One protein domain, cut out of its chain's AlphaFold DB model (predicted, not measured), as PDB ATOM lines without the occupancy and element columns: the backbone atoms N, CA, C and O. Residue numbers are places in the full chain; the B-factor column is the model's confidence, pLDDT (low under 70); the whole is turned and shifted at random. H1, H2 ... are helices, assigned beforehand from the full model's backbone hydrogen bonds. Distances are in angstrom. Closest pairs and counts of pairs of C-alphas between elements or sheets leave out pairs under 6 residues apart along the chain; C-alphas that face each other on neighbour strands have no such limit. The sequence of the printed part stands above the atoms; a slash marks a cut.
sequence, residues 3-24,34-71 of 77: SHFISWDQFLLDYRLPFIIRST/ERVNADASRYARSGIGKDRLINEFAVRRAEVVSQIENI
ATOM      1  N   SER A   3     218.806 384.344 224.045       95.56
ATOM      2  CA  SER A   3     217.536 384.818 223.478       95.56
ATOM      3  C   SER A   3     217.558 385.030 221.963       95.56
ATOM      4  O   SER A   3     216.519 384.898 221.327       95.56
ATOM      5  N   HIS A   4     218.718 385.322 221.363       96.94
ATOM      6  CA  HIS A   4     218.814 385.451 219.906       96.94
ATOM      7  C   HIS A   4     218.546 384.110 219.229       96.94
ATOM      8  O   HIS A   4     217.856 384.067 218.219       96.94
ATOM      9  N   PHE A   5     219.048 383.013 219.800       97.62
ATOM     10  CA  PHE A   5     218.790 381.684 219.256       97.62
ATOM     11  C   PHE A   5     217.313 381.310 219.363       97.62
ATOM     12  O   PHE A   5     216.795 380.722 218.430       97.62
ATOM     13  N   ILE A   6     216.611 381.730 220.422       97.88
ATOM     14  CA  ILE A   6     215.154 381.534 220.528       97.88
ATOM     15  C   ILE A   6     214.429 382.219 219.360       97.88
ATOM     16  O   ILE A   6     213.596 381.592 218.704       97.88
ATOM     17  N   SER A   7     214.761 383.483 219.075       97.81
ATOM     18  CA  SER A   7     214.142 384.233 217.975       97.81
ATOM     19  C   SER A   7     214.444 383.624 216.605       97.81
ATOM     20  O   SER A   7     213.552 383.530 215.766       97.81
ATOM     21  N   TRP A   8     215.683 383.182 216.372       98.00
ATOM     22  CA  TRP A   8     216.057 382.565 215.098       98.00
ATOM     23  C   TRP A   8     215.490 381.156 214.935       98.00
ATOM     24  O   TRP A   8     215.052 380.815 213.841       98.00
ATOM     25  N   ASP A   9     215.406 380.372 216.007       98.25
ATOM     26  CA  ASP A   9     214.749 379.067 215.976       98.25
ATOM     27  C   ASP A   9     213.247 379.226 215.670       98.25
ATOM     28  O   ASP A   9     212.718 378.498 214.836       98.25
ATOM     29  N   GLN A  10     212.571 380.231 216.251       97.38
ATOM     30  CA  GLN A  10     211.189 380.574 215.875       97.38
ATOM     31  C   GLN A  10     211.086 380.941 214.390       97.38
ATOM     32  O   GLN A  10     210.220 380.433 213.685       97.38
ATOM     33  N   PHE A  11     211.986 381.795 213.896       96.88
ATOM     34  CA  PHE A  11     211.988 382.186 212.490       96.88
ATOM     35  C   PHE A  11     212.150 380.981 211.551       96.88
ATOM     36  O   PHE A  11     211.484 380.909 210.518       96.88
ATOM     37  N   LEU A  12     213.012 380.022 211.906       96.19
ATOM     38  CA  LEU A  12     213.183 378.790 211.139       96.19
ATOM     39  C   LEU A  12     211.891 377.968 211.102       96.19
ATOM     40  O   LEU A  12     211.481 377.552 210.017       96.19
ATOM     41  N   LEU A  13     211.251 377.768 212.256       96.12
ATOM     42  CA  LEU A  13     209.993 377.023 212.372       96.12
ATOM     43  C   LEU A  13     208.860 377.668 211.572       96.12
ATOM     44  O   LEU A  13     208.074 376.957 210.957       96.12
ATOM     45  N   ASP A  14     208.803 378.997 211.537       95.31
ATOM     46  CA  ASP A  14     207.702 379.716 210.893       95.31
ATOM     47  C   ASP A  14     207.911 379.884 209.381       95.31
ATOM     48  O   ASP A  14     206.977 379.734 208.593       95.31
ATOM     49  N   TYR A  15     209.137 380.207 208.955       94.75
ATOM     50  CA  TYR A  15     209.389 380.748 207.612       94.75
ATOM     51  C   TYR A  15     210.382 379.949 206.771       94.75
ATOM     52  O   TYR A  15     210.648 380.333 205.626       94.75
ATOM     53  N   ARG A  16     210.971 378.873 207.307       93.50
ATOM     54  CA  ARG A  16     211.959 378.064 206.577       93.50
ATOM     55  C   ARG A  16     211.599 376.587 206.562       93.50
ATOM     56  O   ARG A  16     211.293 376.070 205.490       93.50
ATOM     57  N   LEU A  17     211.574 375.924 207.716       94.75
ATOM     58  CA  LEU A  17     211.377 374.473 207.801       94.75
ATOM     59  C   LEU A  17     210.092 373.989 207.110       94.75
ATOM     60  O   LEU A  17     210.198 373.055 206.313       94.75
ATOM     61  N   PRO A  18     208.915 374.634 207.266       93.81
ATOM     62  CA  PRO A  18     207.699 374.185 206.590       93.81
ATOM     63  C   PRO A  18     207.828 374.155 205.065       93.81
ATOM     64  O   PRO A  18     207.231 373.304 204.409       93.81
ATOM     65  N   PHE A  19     208.612 375.071 204.499       92.88
ATOM     66  CA  PHE A  19     208.796 375.213 203.057       92.88
ATOM     67  C   PHE A  19     209.853 374.244 202.520       92.88
ATOM     68  O   PHE A  19     209.646 373.653 201.461       92.88
ATOM     69  N   ILE A  20     210.921 373.993 203.292       92.50
ATOM     70  CA  ILE A  20     211.889 372.919 203.005       92.50
ATOM     71  C   ILE A  20     211.155 371.573 202.954       92.50
ATOM     72  O   ILE A  20     211.229 370.861 201.949       92.50
ATOM     73  N   ILE A  21     210.374 371.270 204.002       91.38
ATOM     74  CA  ILE A  21     209.593 370.031 204.135       91.38
ATOM     75  C   ILE A  21     208.652 369.841 202.939       91.38
ATOM     76  O   ILE A  21     208.541 368.740 202.402       91.38
ATOM     77  N   ARG A  22     207.968 370.909 202.510       91.06
ATOM     78  CA  ARG A  22     206.961 370.845 201.439       91.06
ATOM     79  C   ARG A  22     207.532 370.897 200.029       91.06
ATOM     80  O   ARG A  22     206.787 370.633 199.091       91.06
ATOM     81  N   SER A  23     208.805 371.232 199.849       89.88
ATOM     82  CA  SER A  23     209.347 371.340 198.489       89.88
ATOM     83  C   SER A  23     208.944 372.625 197.791       89.88
ATOM     84  O   SER A  23     208.828 372.633 196.572       89.88
ATOM     85  N   THR A  24     208.683 373.685 198.550       91.25
ATOM     86  CA  THR A  24     208.102 374.929 198.039       91.25
ATOM     87  C   THR A  24     209.060 376.094 198.211       91.25
ATOM     88  O   THR A  24     209.882 376.092 199.126       91.25
ATOM     89  N   GLU A  34     217.938 393.673 212.549       96.81
ATOM     90  CA  GLU A  34     218.241 394.547 213.684       96.81
ATOM     91  C   GLU A  34     217.094 394.549 214.682       96.81
ATOM     92  O   GLU A  34     217.311 394.377 215.883       96.81
ATOM     93  N   ARG A  35     215.856 394.637 214.192       96.50
ATOM     94  CA  ARG A  35     214.677 394.531 215.049       96.50
ATOM     95  C   ARG A  35     214.594 393.176 215.747       96.50
ATOM     96  O   ARG A  35     214.381 393.147 216.956       96.50
ATOM     97  N   VAL A  36     214.814 392.067 215.038       96.69
ATOM     98  CA  VAL A  36     214.805 390.718 215.642       96.69
ATOM     99  C   VAL A  36     215.834 390.618 216.772       96.69
ATOM    100  O   VAL A  36     215.530 390.132 217.867       96.69
ATOM    101  N   ASN A  37     217.044 391.126 216.541       97.31
ATOM    102  CA  ASN A  37     218.110 391.127 217.537       97.31
ATOM    103  C   ASN A  37     217.822 392.070 218.714       97.31
ATOM    104  O   ASN A  37     218.104 391.719 219.866       97.31
ATOM    105  N   ALA A  38     217.249 393.246 218.450       97.56
ATOM    106  CA  ALA A  38     216.850 394.205 219.473       97.56
ATOM    107  C   ALA A  38     215.745 393.633 220.370       97.56
ATOM    108  O   ALA A  38     215.827 393.741 221.597       97.56
ATOM    109  N   ASP A  39     214.758 392.963 219.779       97.19
ATOM    110  CA  ASP A  39     213.654 392.319 220.485       97.19
ATOM    111  C   ASP A  39     214.164 391.156 221.351       97.19
ATOM    112  O   ASP A  39     213.849 391.096 222.542       97.19
ATOM    113  N   ALA A  40     215.050 390.307 220.815       97.31
ATOM    114  CA  ALA A  40     215.718 389.242 221.571       97.31
ATOM    115  C   ALA A  40     216.540 389.786 222.753       97.31
ATOM    116  O   ALA A  40     216.536 389.237 223.860       97.31
ATOM    117  N   SER A  41     217.253 390.889 222.530       97.38
ATOM    118  CA  SER A  41     218.028 391.576 223.559       97.38
ATOM    119  C   SER A  41     217.141 392.179 224.648       97.38
ATOM    120  O   SER A  41     217.466 392.079 225.832       97.38
ATOM    121  N   ARG A  42     216.016 392.797 224.270       97.50
ATOM    122  CA  ARG A  42     215.027 393.334 225.211       97.50
ATOM    123  C   ARG A  42     214.389 392.217 226.027       97.50
ATOM    124  O   ARG A  42     214.258 392.375 227.237       97.50
ATOM    125  N   TYR A  43     214.072 391.088 225.396       96.94
ATOM    126  CA  TYR A  43     213.522 389.919 226.076       96.94
ATOM    127  C   TYR A  43     214.462 389.381 227.158       96.94
ATOM    128  O   TYR A  43     214.070 389.254 228.311       96.94
ATOM    129  N   ALA A  44     215.740 389.169 226.843       96.06
ATOM    130  CA  ALA A  44     216.698 388.698 227.845       96.06
ATOM    131  C   ALA A  44     216.919 389.679 229.012       96.06
ATOM    132  O   ALA A  44     217.392 389.275 230.071       96.06
ATOM    133  N   ARG A  45     216.582 390.962 228.831       95.62
ATOM    134  CA  ARG A  45     216.659 392.002 229.869       95.62
ATOM    135  C   ARG A  45     215.315 392.307 230.533       95.62
ATOM    136  O   ARG A  45     215.254 393.214 231.355       95.62
ATOM    137  N   SER A  46     214.249 391.564 230.232       96.06
ATOM    138  CA  SER A  46     212.905 391.829 230.764       96.06
ATOM    139  C   SER A  46     212.711 391.403 232.225       96.06
ATOM    140  O   SER A  46     211.592 391.449 232.726       96.06
ATOM    141  N   GLY A  47     213.766 390.925 232.892       96.31
ATOM    142  CA  GLY A  47     213.686 390.299 234.215       96.31
ATOM    143  C   GLY A  47     213.409 388.793 234.182       96.31
ATOM    144  O   GLY A  47     213.145 388.207 235.228       96.31
ATOM    145  N   ILE A  48     213.474 388.150 233.008       96.62
ATOM    146  CA  ILE A  48     213.403 386.688 232.906       96.62
ATOM    147  C   ILE A  48     214.577 386.023 233.644       96.62
ATOM    148  O   ILE A  48     215.728 386.449 233.533       96.62
ATOM    149  N   GLY A  49     214.282 384.954 234.387       97.44
ATOM    150  CA  GLY A  49     215.297 384.123 235.031       97.44
ATOM    151  C   GLY A  49     216.199 383.430 234.008       97.44
ATOM    152  O   GLY A  49     215.750 382.999 232.945       97.44
ATOM    153  N   LYS A  50     217.493 383.310 234.322       96.00
ATOM    154  CA  LYS A  50     218.483 382.673 233.437       96.00
ATOM    155  C   LYS A  50     218.129 381.213 233.136       96.00
ATOM    156  O   LYS A  50     218.261 380.774 232.000       96.00
ATOM    157  N   ASP A  51     217.695 380.482 234.153       97.69
ATOM    158  CA  ASP A  51     217.204 379.106 234.080       97.69
ATOM    159  C   ASP A  51     216.013 378.981 233.124       97.69
ATOM    160  O   ASP A  51     216.028 378.144 232.221       97.69
ATOM    161  N   ARG A  52     215.030 379.876 233.255       97.56
ATOM    162  CA  ARG A  52     213.862 379.910 232.378       97.56
ATOM    163  C   ARG A  52     214.250 380.226 230.937       97.56
ATOM    164  O   ARG A  52     213.804 379.528 230.034       97.56
ATOM    165  N   LEU A  53     215.116 381.218 230.721       97.38
ATOM    166  CA  LEU A  53     215.596 381.577 229.385       97.38
ATOM    167  C   LEU A  53     216.333 380.408 228.708       97.38
ATOM    168  O   LEU A  53     216.152 380.165 227.517       97.38
ATOM    169  N   ILE A  54     217.159 379.675 229.461       97.81
ATOM    170  CA  ILE A  54     217.860 378.484 228.960       97.81
ATOM    171  C   ILE A  54     216.869 377.366 228.636       97.81
ATOM    172  O   ILE A  54     216.999 376.737 227.590       97.81
ATOM    173  N   ASN A  55     215.884 377.126 229.503       98.25
ATOM    174  CA  ASN A  55     214.883 376.088 229.281       98.25
ATOM    175  C   ASN A  55     214.034 376.377 228.036       98.25
ATOM    176  O   ASN A  55     213.840 375.500 227.200       98.25
ATOM    177  N   GLU A  56     213.587 377.622 227.860       97.81
ATOM    178  CA  GLU A  56     212.845 378.032 226.663       97.81
ATOM    179  C   GLU A  56     213.670 377.842 225.388       97.81
ATOM    180  O   GLU A  56     213.158 377.333 224.391       97.81
ATOM    181  N   PHE A  57     214.964 378.173 225.432       98.12
ATOM    182  CA  PHE A  57     215.869 377.862 224.332       98.12
ATOM    183  C   PHE A  57     215.982 376.359 224.073       98.12
ATOM    184  O   PHE A  57     215.854 375.941 222.926       98.12
ATOM    185  N   ALA A  58     216.189 375.543 225.106       98.50
ATOM    186  CA  ALA A  58     216.333 374.099 224.951       98.50
ATOM    187  C   ALA A  58     215.083 373.459 224.327       98.50
ATOM    188  O   ALA A  58     215.205 372.686 223.378       98.50
ATOM    189  N   VAL A  59     213.890 373.830 224.806       98.44
ATOM    190  CA  VAL A  59     212.609 373.360 224.258       98.44
ATOM    191  C   VAL A  59     212.482 373.749 222.789       98.44
ATOM    192  O   VAL A  59     212.181 372.908 221.944       98.44
ATOM    193  N   ARG A  60     212.764 375.014 222.466       98.00
ATOM    194  CA  ARG A  60     212.623 375.510 221.101       98.00
ATOM    195  C   ARG A  60     213.627 374.874 220.139       98.00
ATOM    196  O   ARG A  60     213.278 374.515 219.017       98.00
ATOM    197  N   ARG A  61     214.867 374.685 220.589       98.31
ATOM    198  CA  ARG A  61     215.907 374.011 219.814       98.31
ATOM    199  C   ARG A  61     215.561 372.547 219.567       98.31
ATOM    200  O   ARG A  61     215.786 372.063 218.463       98.31
ATOM    201  N   ALA A  62     215.012 371.853 220.563       98.44
ATOM    202  CA  ALA A  62     214.572 370.471 220.407       98.44
ATOM    203  C   ALA A  62     213.479 370.340 219.334       98.44
ATOM    204  O   ALA A  62     213.514 369.407 218.539       98.44
ATOM    205  N   GLU A  63     212.559 371.306 219.254       97.94
ATOM    206  CA  GLU A  63     211.540 371.353 218.200       97.94
ATOM    207  C   GLU A  63     212.157 371.522 216.802       97.94
ATOM    208  O   GLU A  63     211.834 370.762 215.890       97.94
ATOM    209  N   VAL A  64     213.094 372.465 216.640       98.12
ATOM    210  CA  VAL A  64     213.835 372.654 215.379       98.12
ATOM    211  C   VAL A  64     214.567 371.378 214.971       98.12
ATOM    212  O   VAL A  64     214.458 370.953 213.822       98.12
ATOM    213  N   VAL A  65     215.297 370.759 215.903       97.88
ATOM    214  CA  VAL A  65     216.041 369.517 215.649       97.88
ATOM    215  C   VAL A  65     215.089 368.403 215.230       97.88
ATOM    216  O   VAL A  65     215.312 367.793 214.192       97.88
ATOM    217  N   SER A  66     213.990 368.203 215.960       96.88
ATOM    218  CA  SER A  66     213.002 367.172 215.637       96.88
ATOM    219  C   SER A  66     212.398 367.365 214.245       96.88
ATOM    220  O   SER A  66     212.211 366.392 213.518       96.88
ATOM    221  N   GLN A  67     212.125 368.601 213.819       95.50
ATOM    222  CA  GLN A  67     211.666 368.838 212.450       95.50
ATOM    223  C   GLN A  67     212.755 368.532 211.417       95.50
ATOM    224  O   GLN A  67     212.459 367.887 210.415       95.50
ATOM    225  N   ILE A  68     214.002 368.945 211.662       95.31
ATOM    226  CA  ILE A  68     215.138 368.709 210.757       95.31
ATOM    227  C   ILE A  68     215.453 367.219 210.602       95.31
ATOM    228  O   ILE A  68     215.705 366.777 209.486       95.31
ATOM    229  N   GLU A  69     215.401 366.435 211.680       94.94
ATOM    230  CA  GLU A  69     215.658 364.986 211.657       94.94
ATOM    231  C   GLU A  69     214.706 364.222 210.725       94.94
ATOM    232  O   GLU A  69     215.055 363.163 210.210       94.94
ATOM    233  N   ASN A  70     213.517 364.775 210.474       88.56
ATOM    234  CA  ASN A  70     212.523 364.192 209.575       88.56
ATOM    235  C   ASN A  70     212.670 364.653 208.113       88.56
ATOM    236  O   ASN A  70     211.918 364.197 207.249       88.56
ATOM    237  N   ILE A  71     213.602 365.564 207.817       90.62
ATOM    238  CA  ILE A  71     213.830 366.090 206.472       90.62
ATOM    239  C   ILE A  71     214.938 365.267 205.795       90.62
ATOM    240  O   ILE A  71     216.060 365.233 206.301       90.62
TER     241      ILE A  71
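This is residues 3 to 24 and 34 to 71 of the 77 residues of an uncharacterized protein of Bacillus bataviensis LMG 21833 (UniProt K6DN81). Look for a flat layer of helices: long H4 runs side by side with H1, H2 continues beyond H1's end, and H3 packs at a slant on residues 3 to 7 of H1. The 60 printed residues hold four named helices, H1 to H4 in order, and no named strand: all helix. It is only just loose, close to compact, with radius of gyration of the C-alphas 13.0 A and spans of 40 by 24 by 9 A.

Start at H1, residues 3 to 15; H2, residues 17 to 22, meets it only through their tight link. H3, residues 34 to 44, touches H1 at a steep tilt of 54 degrees, opposite ways; their closest C-alphas, Ser 3 and Ala 40, are 5.1 A apart. H4, residues 50 to 69, touches H1 at a shallow tilt of 30 degrees, the same way; their closest C-alphas, Ile 6 and Phe 57, are 5.3 A apart. In H1, H2, H3 and H4 every O i to N i+4 pair is within hydrogen-bond range.

Find C-alpha 3 at (217.536, 384.818, 223.478); H1 runs 18.3 A from there. H2 spans 8.6 A and H3 15.4 A. H4 runs 28.2 A to C-alpha 69 at (215.658, 364.986, 211.657).

The C-alphas farthest apart, Ser 23 and Gly 47, are 40.7 A apart. Residues 25 to 33 are not printed; C-alphas 24 and 34 are 27.1 A apart across the cut. No printed residue is under pLDDT 70.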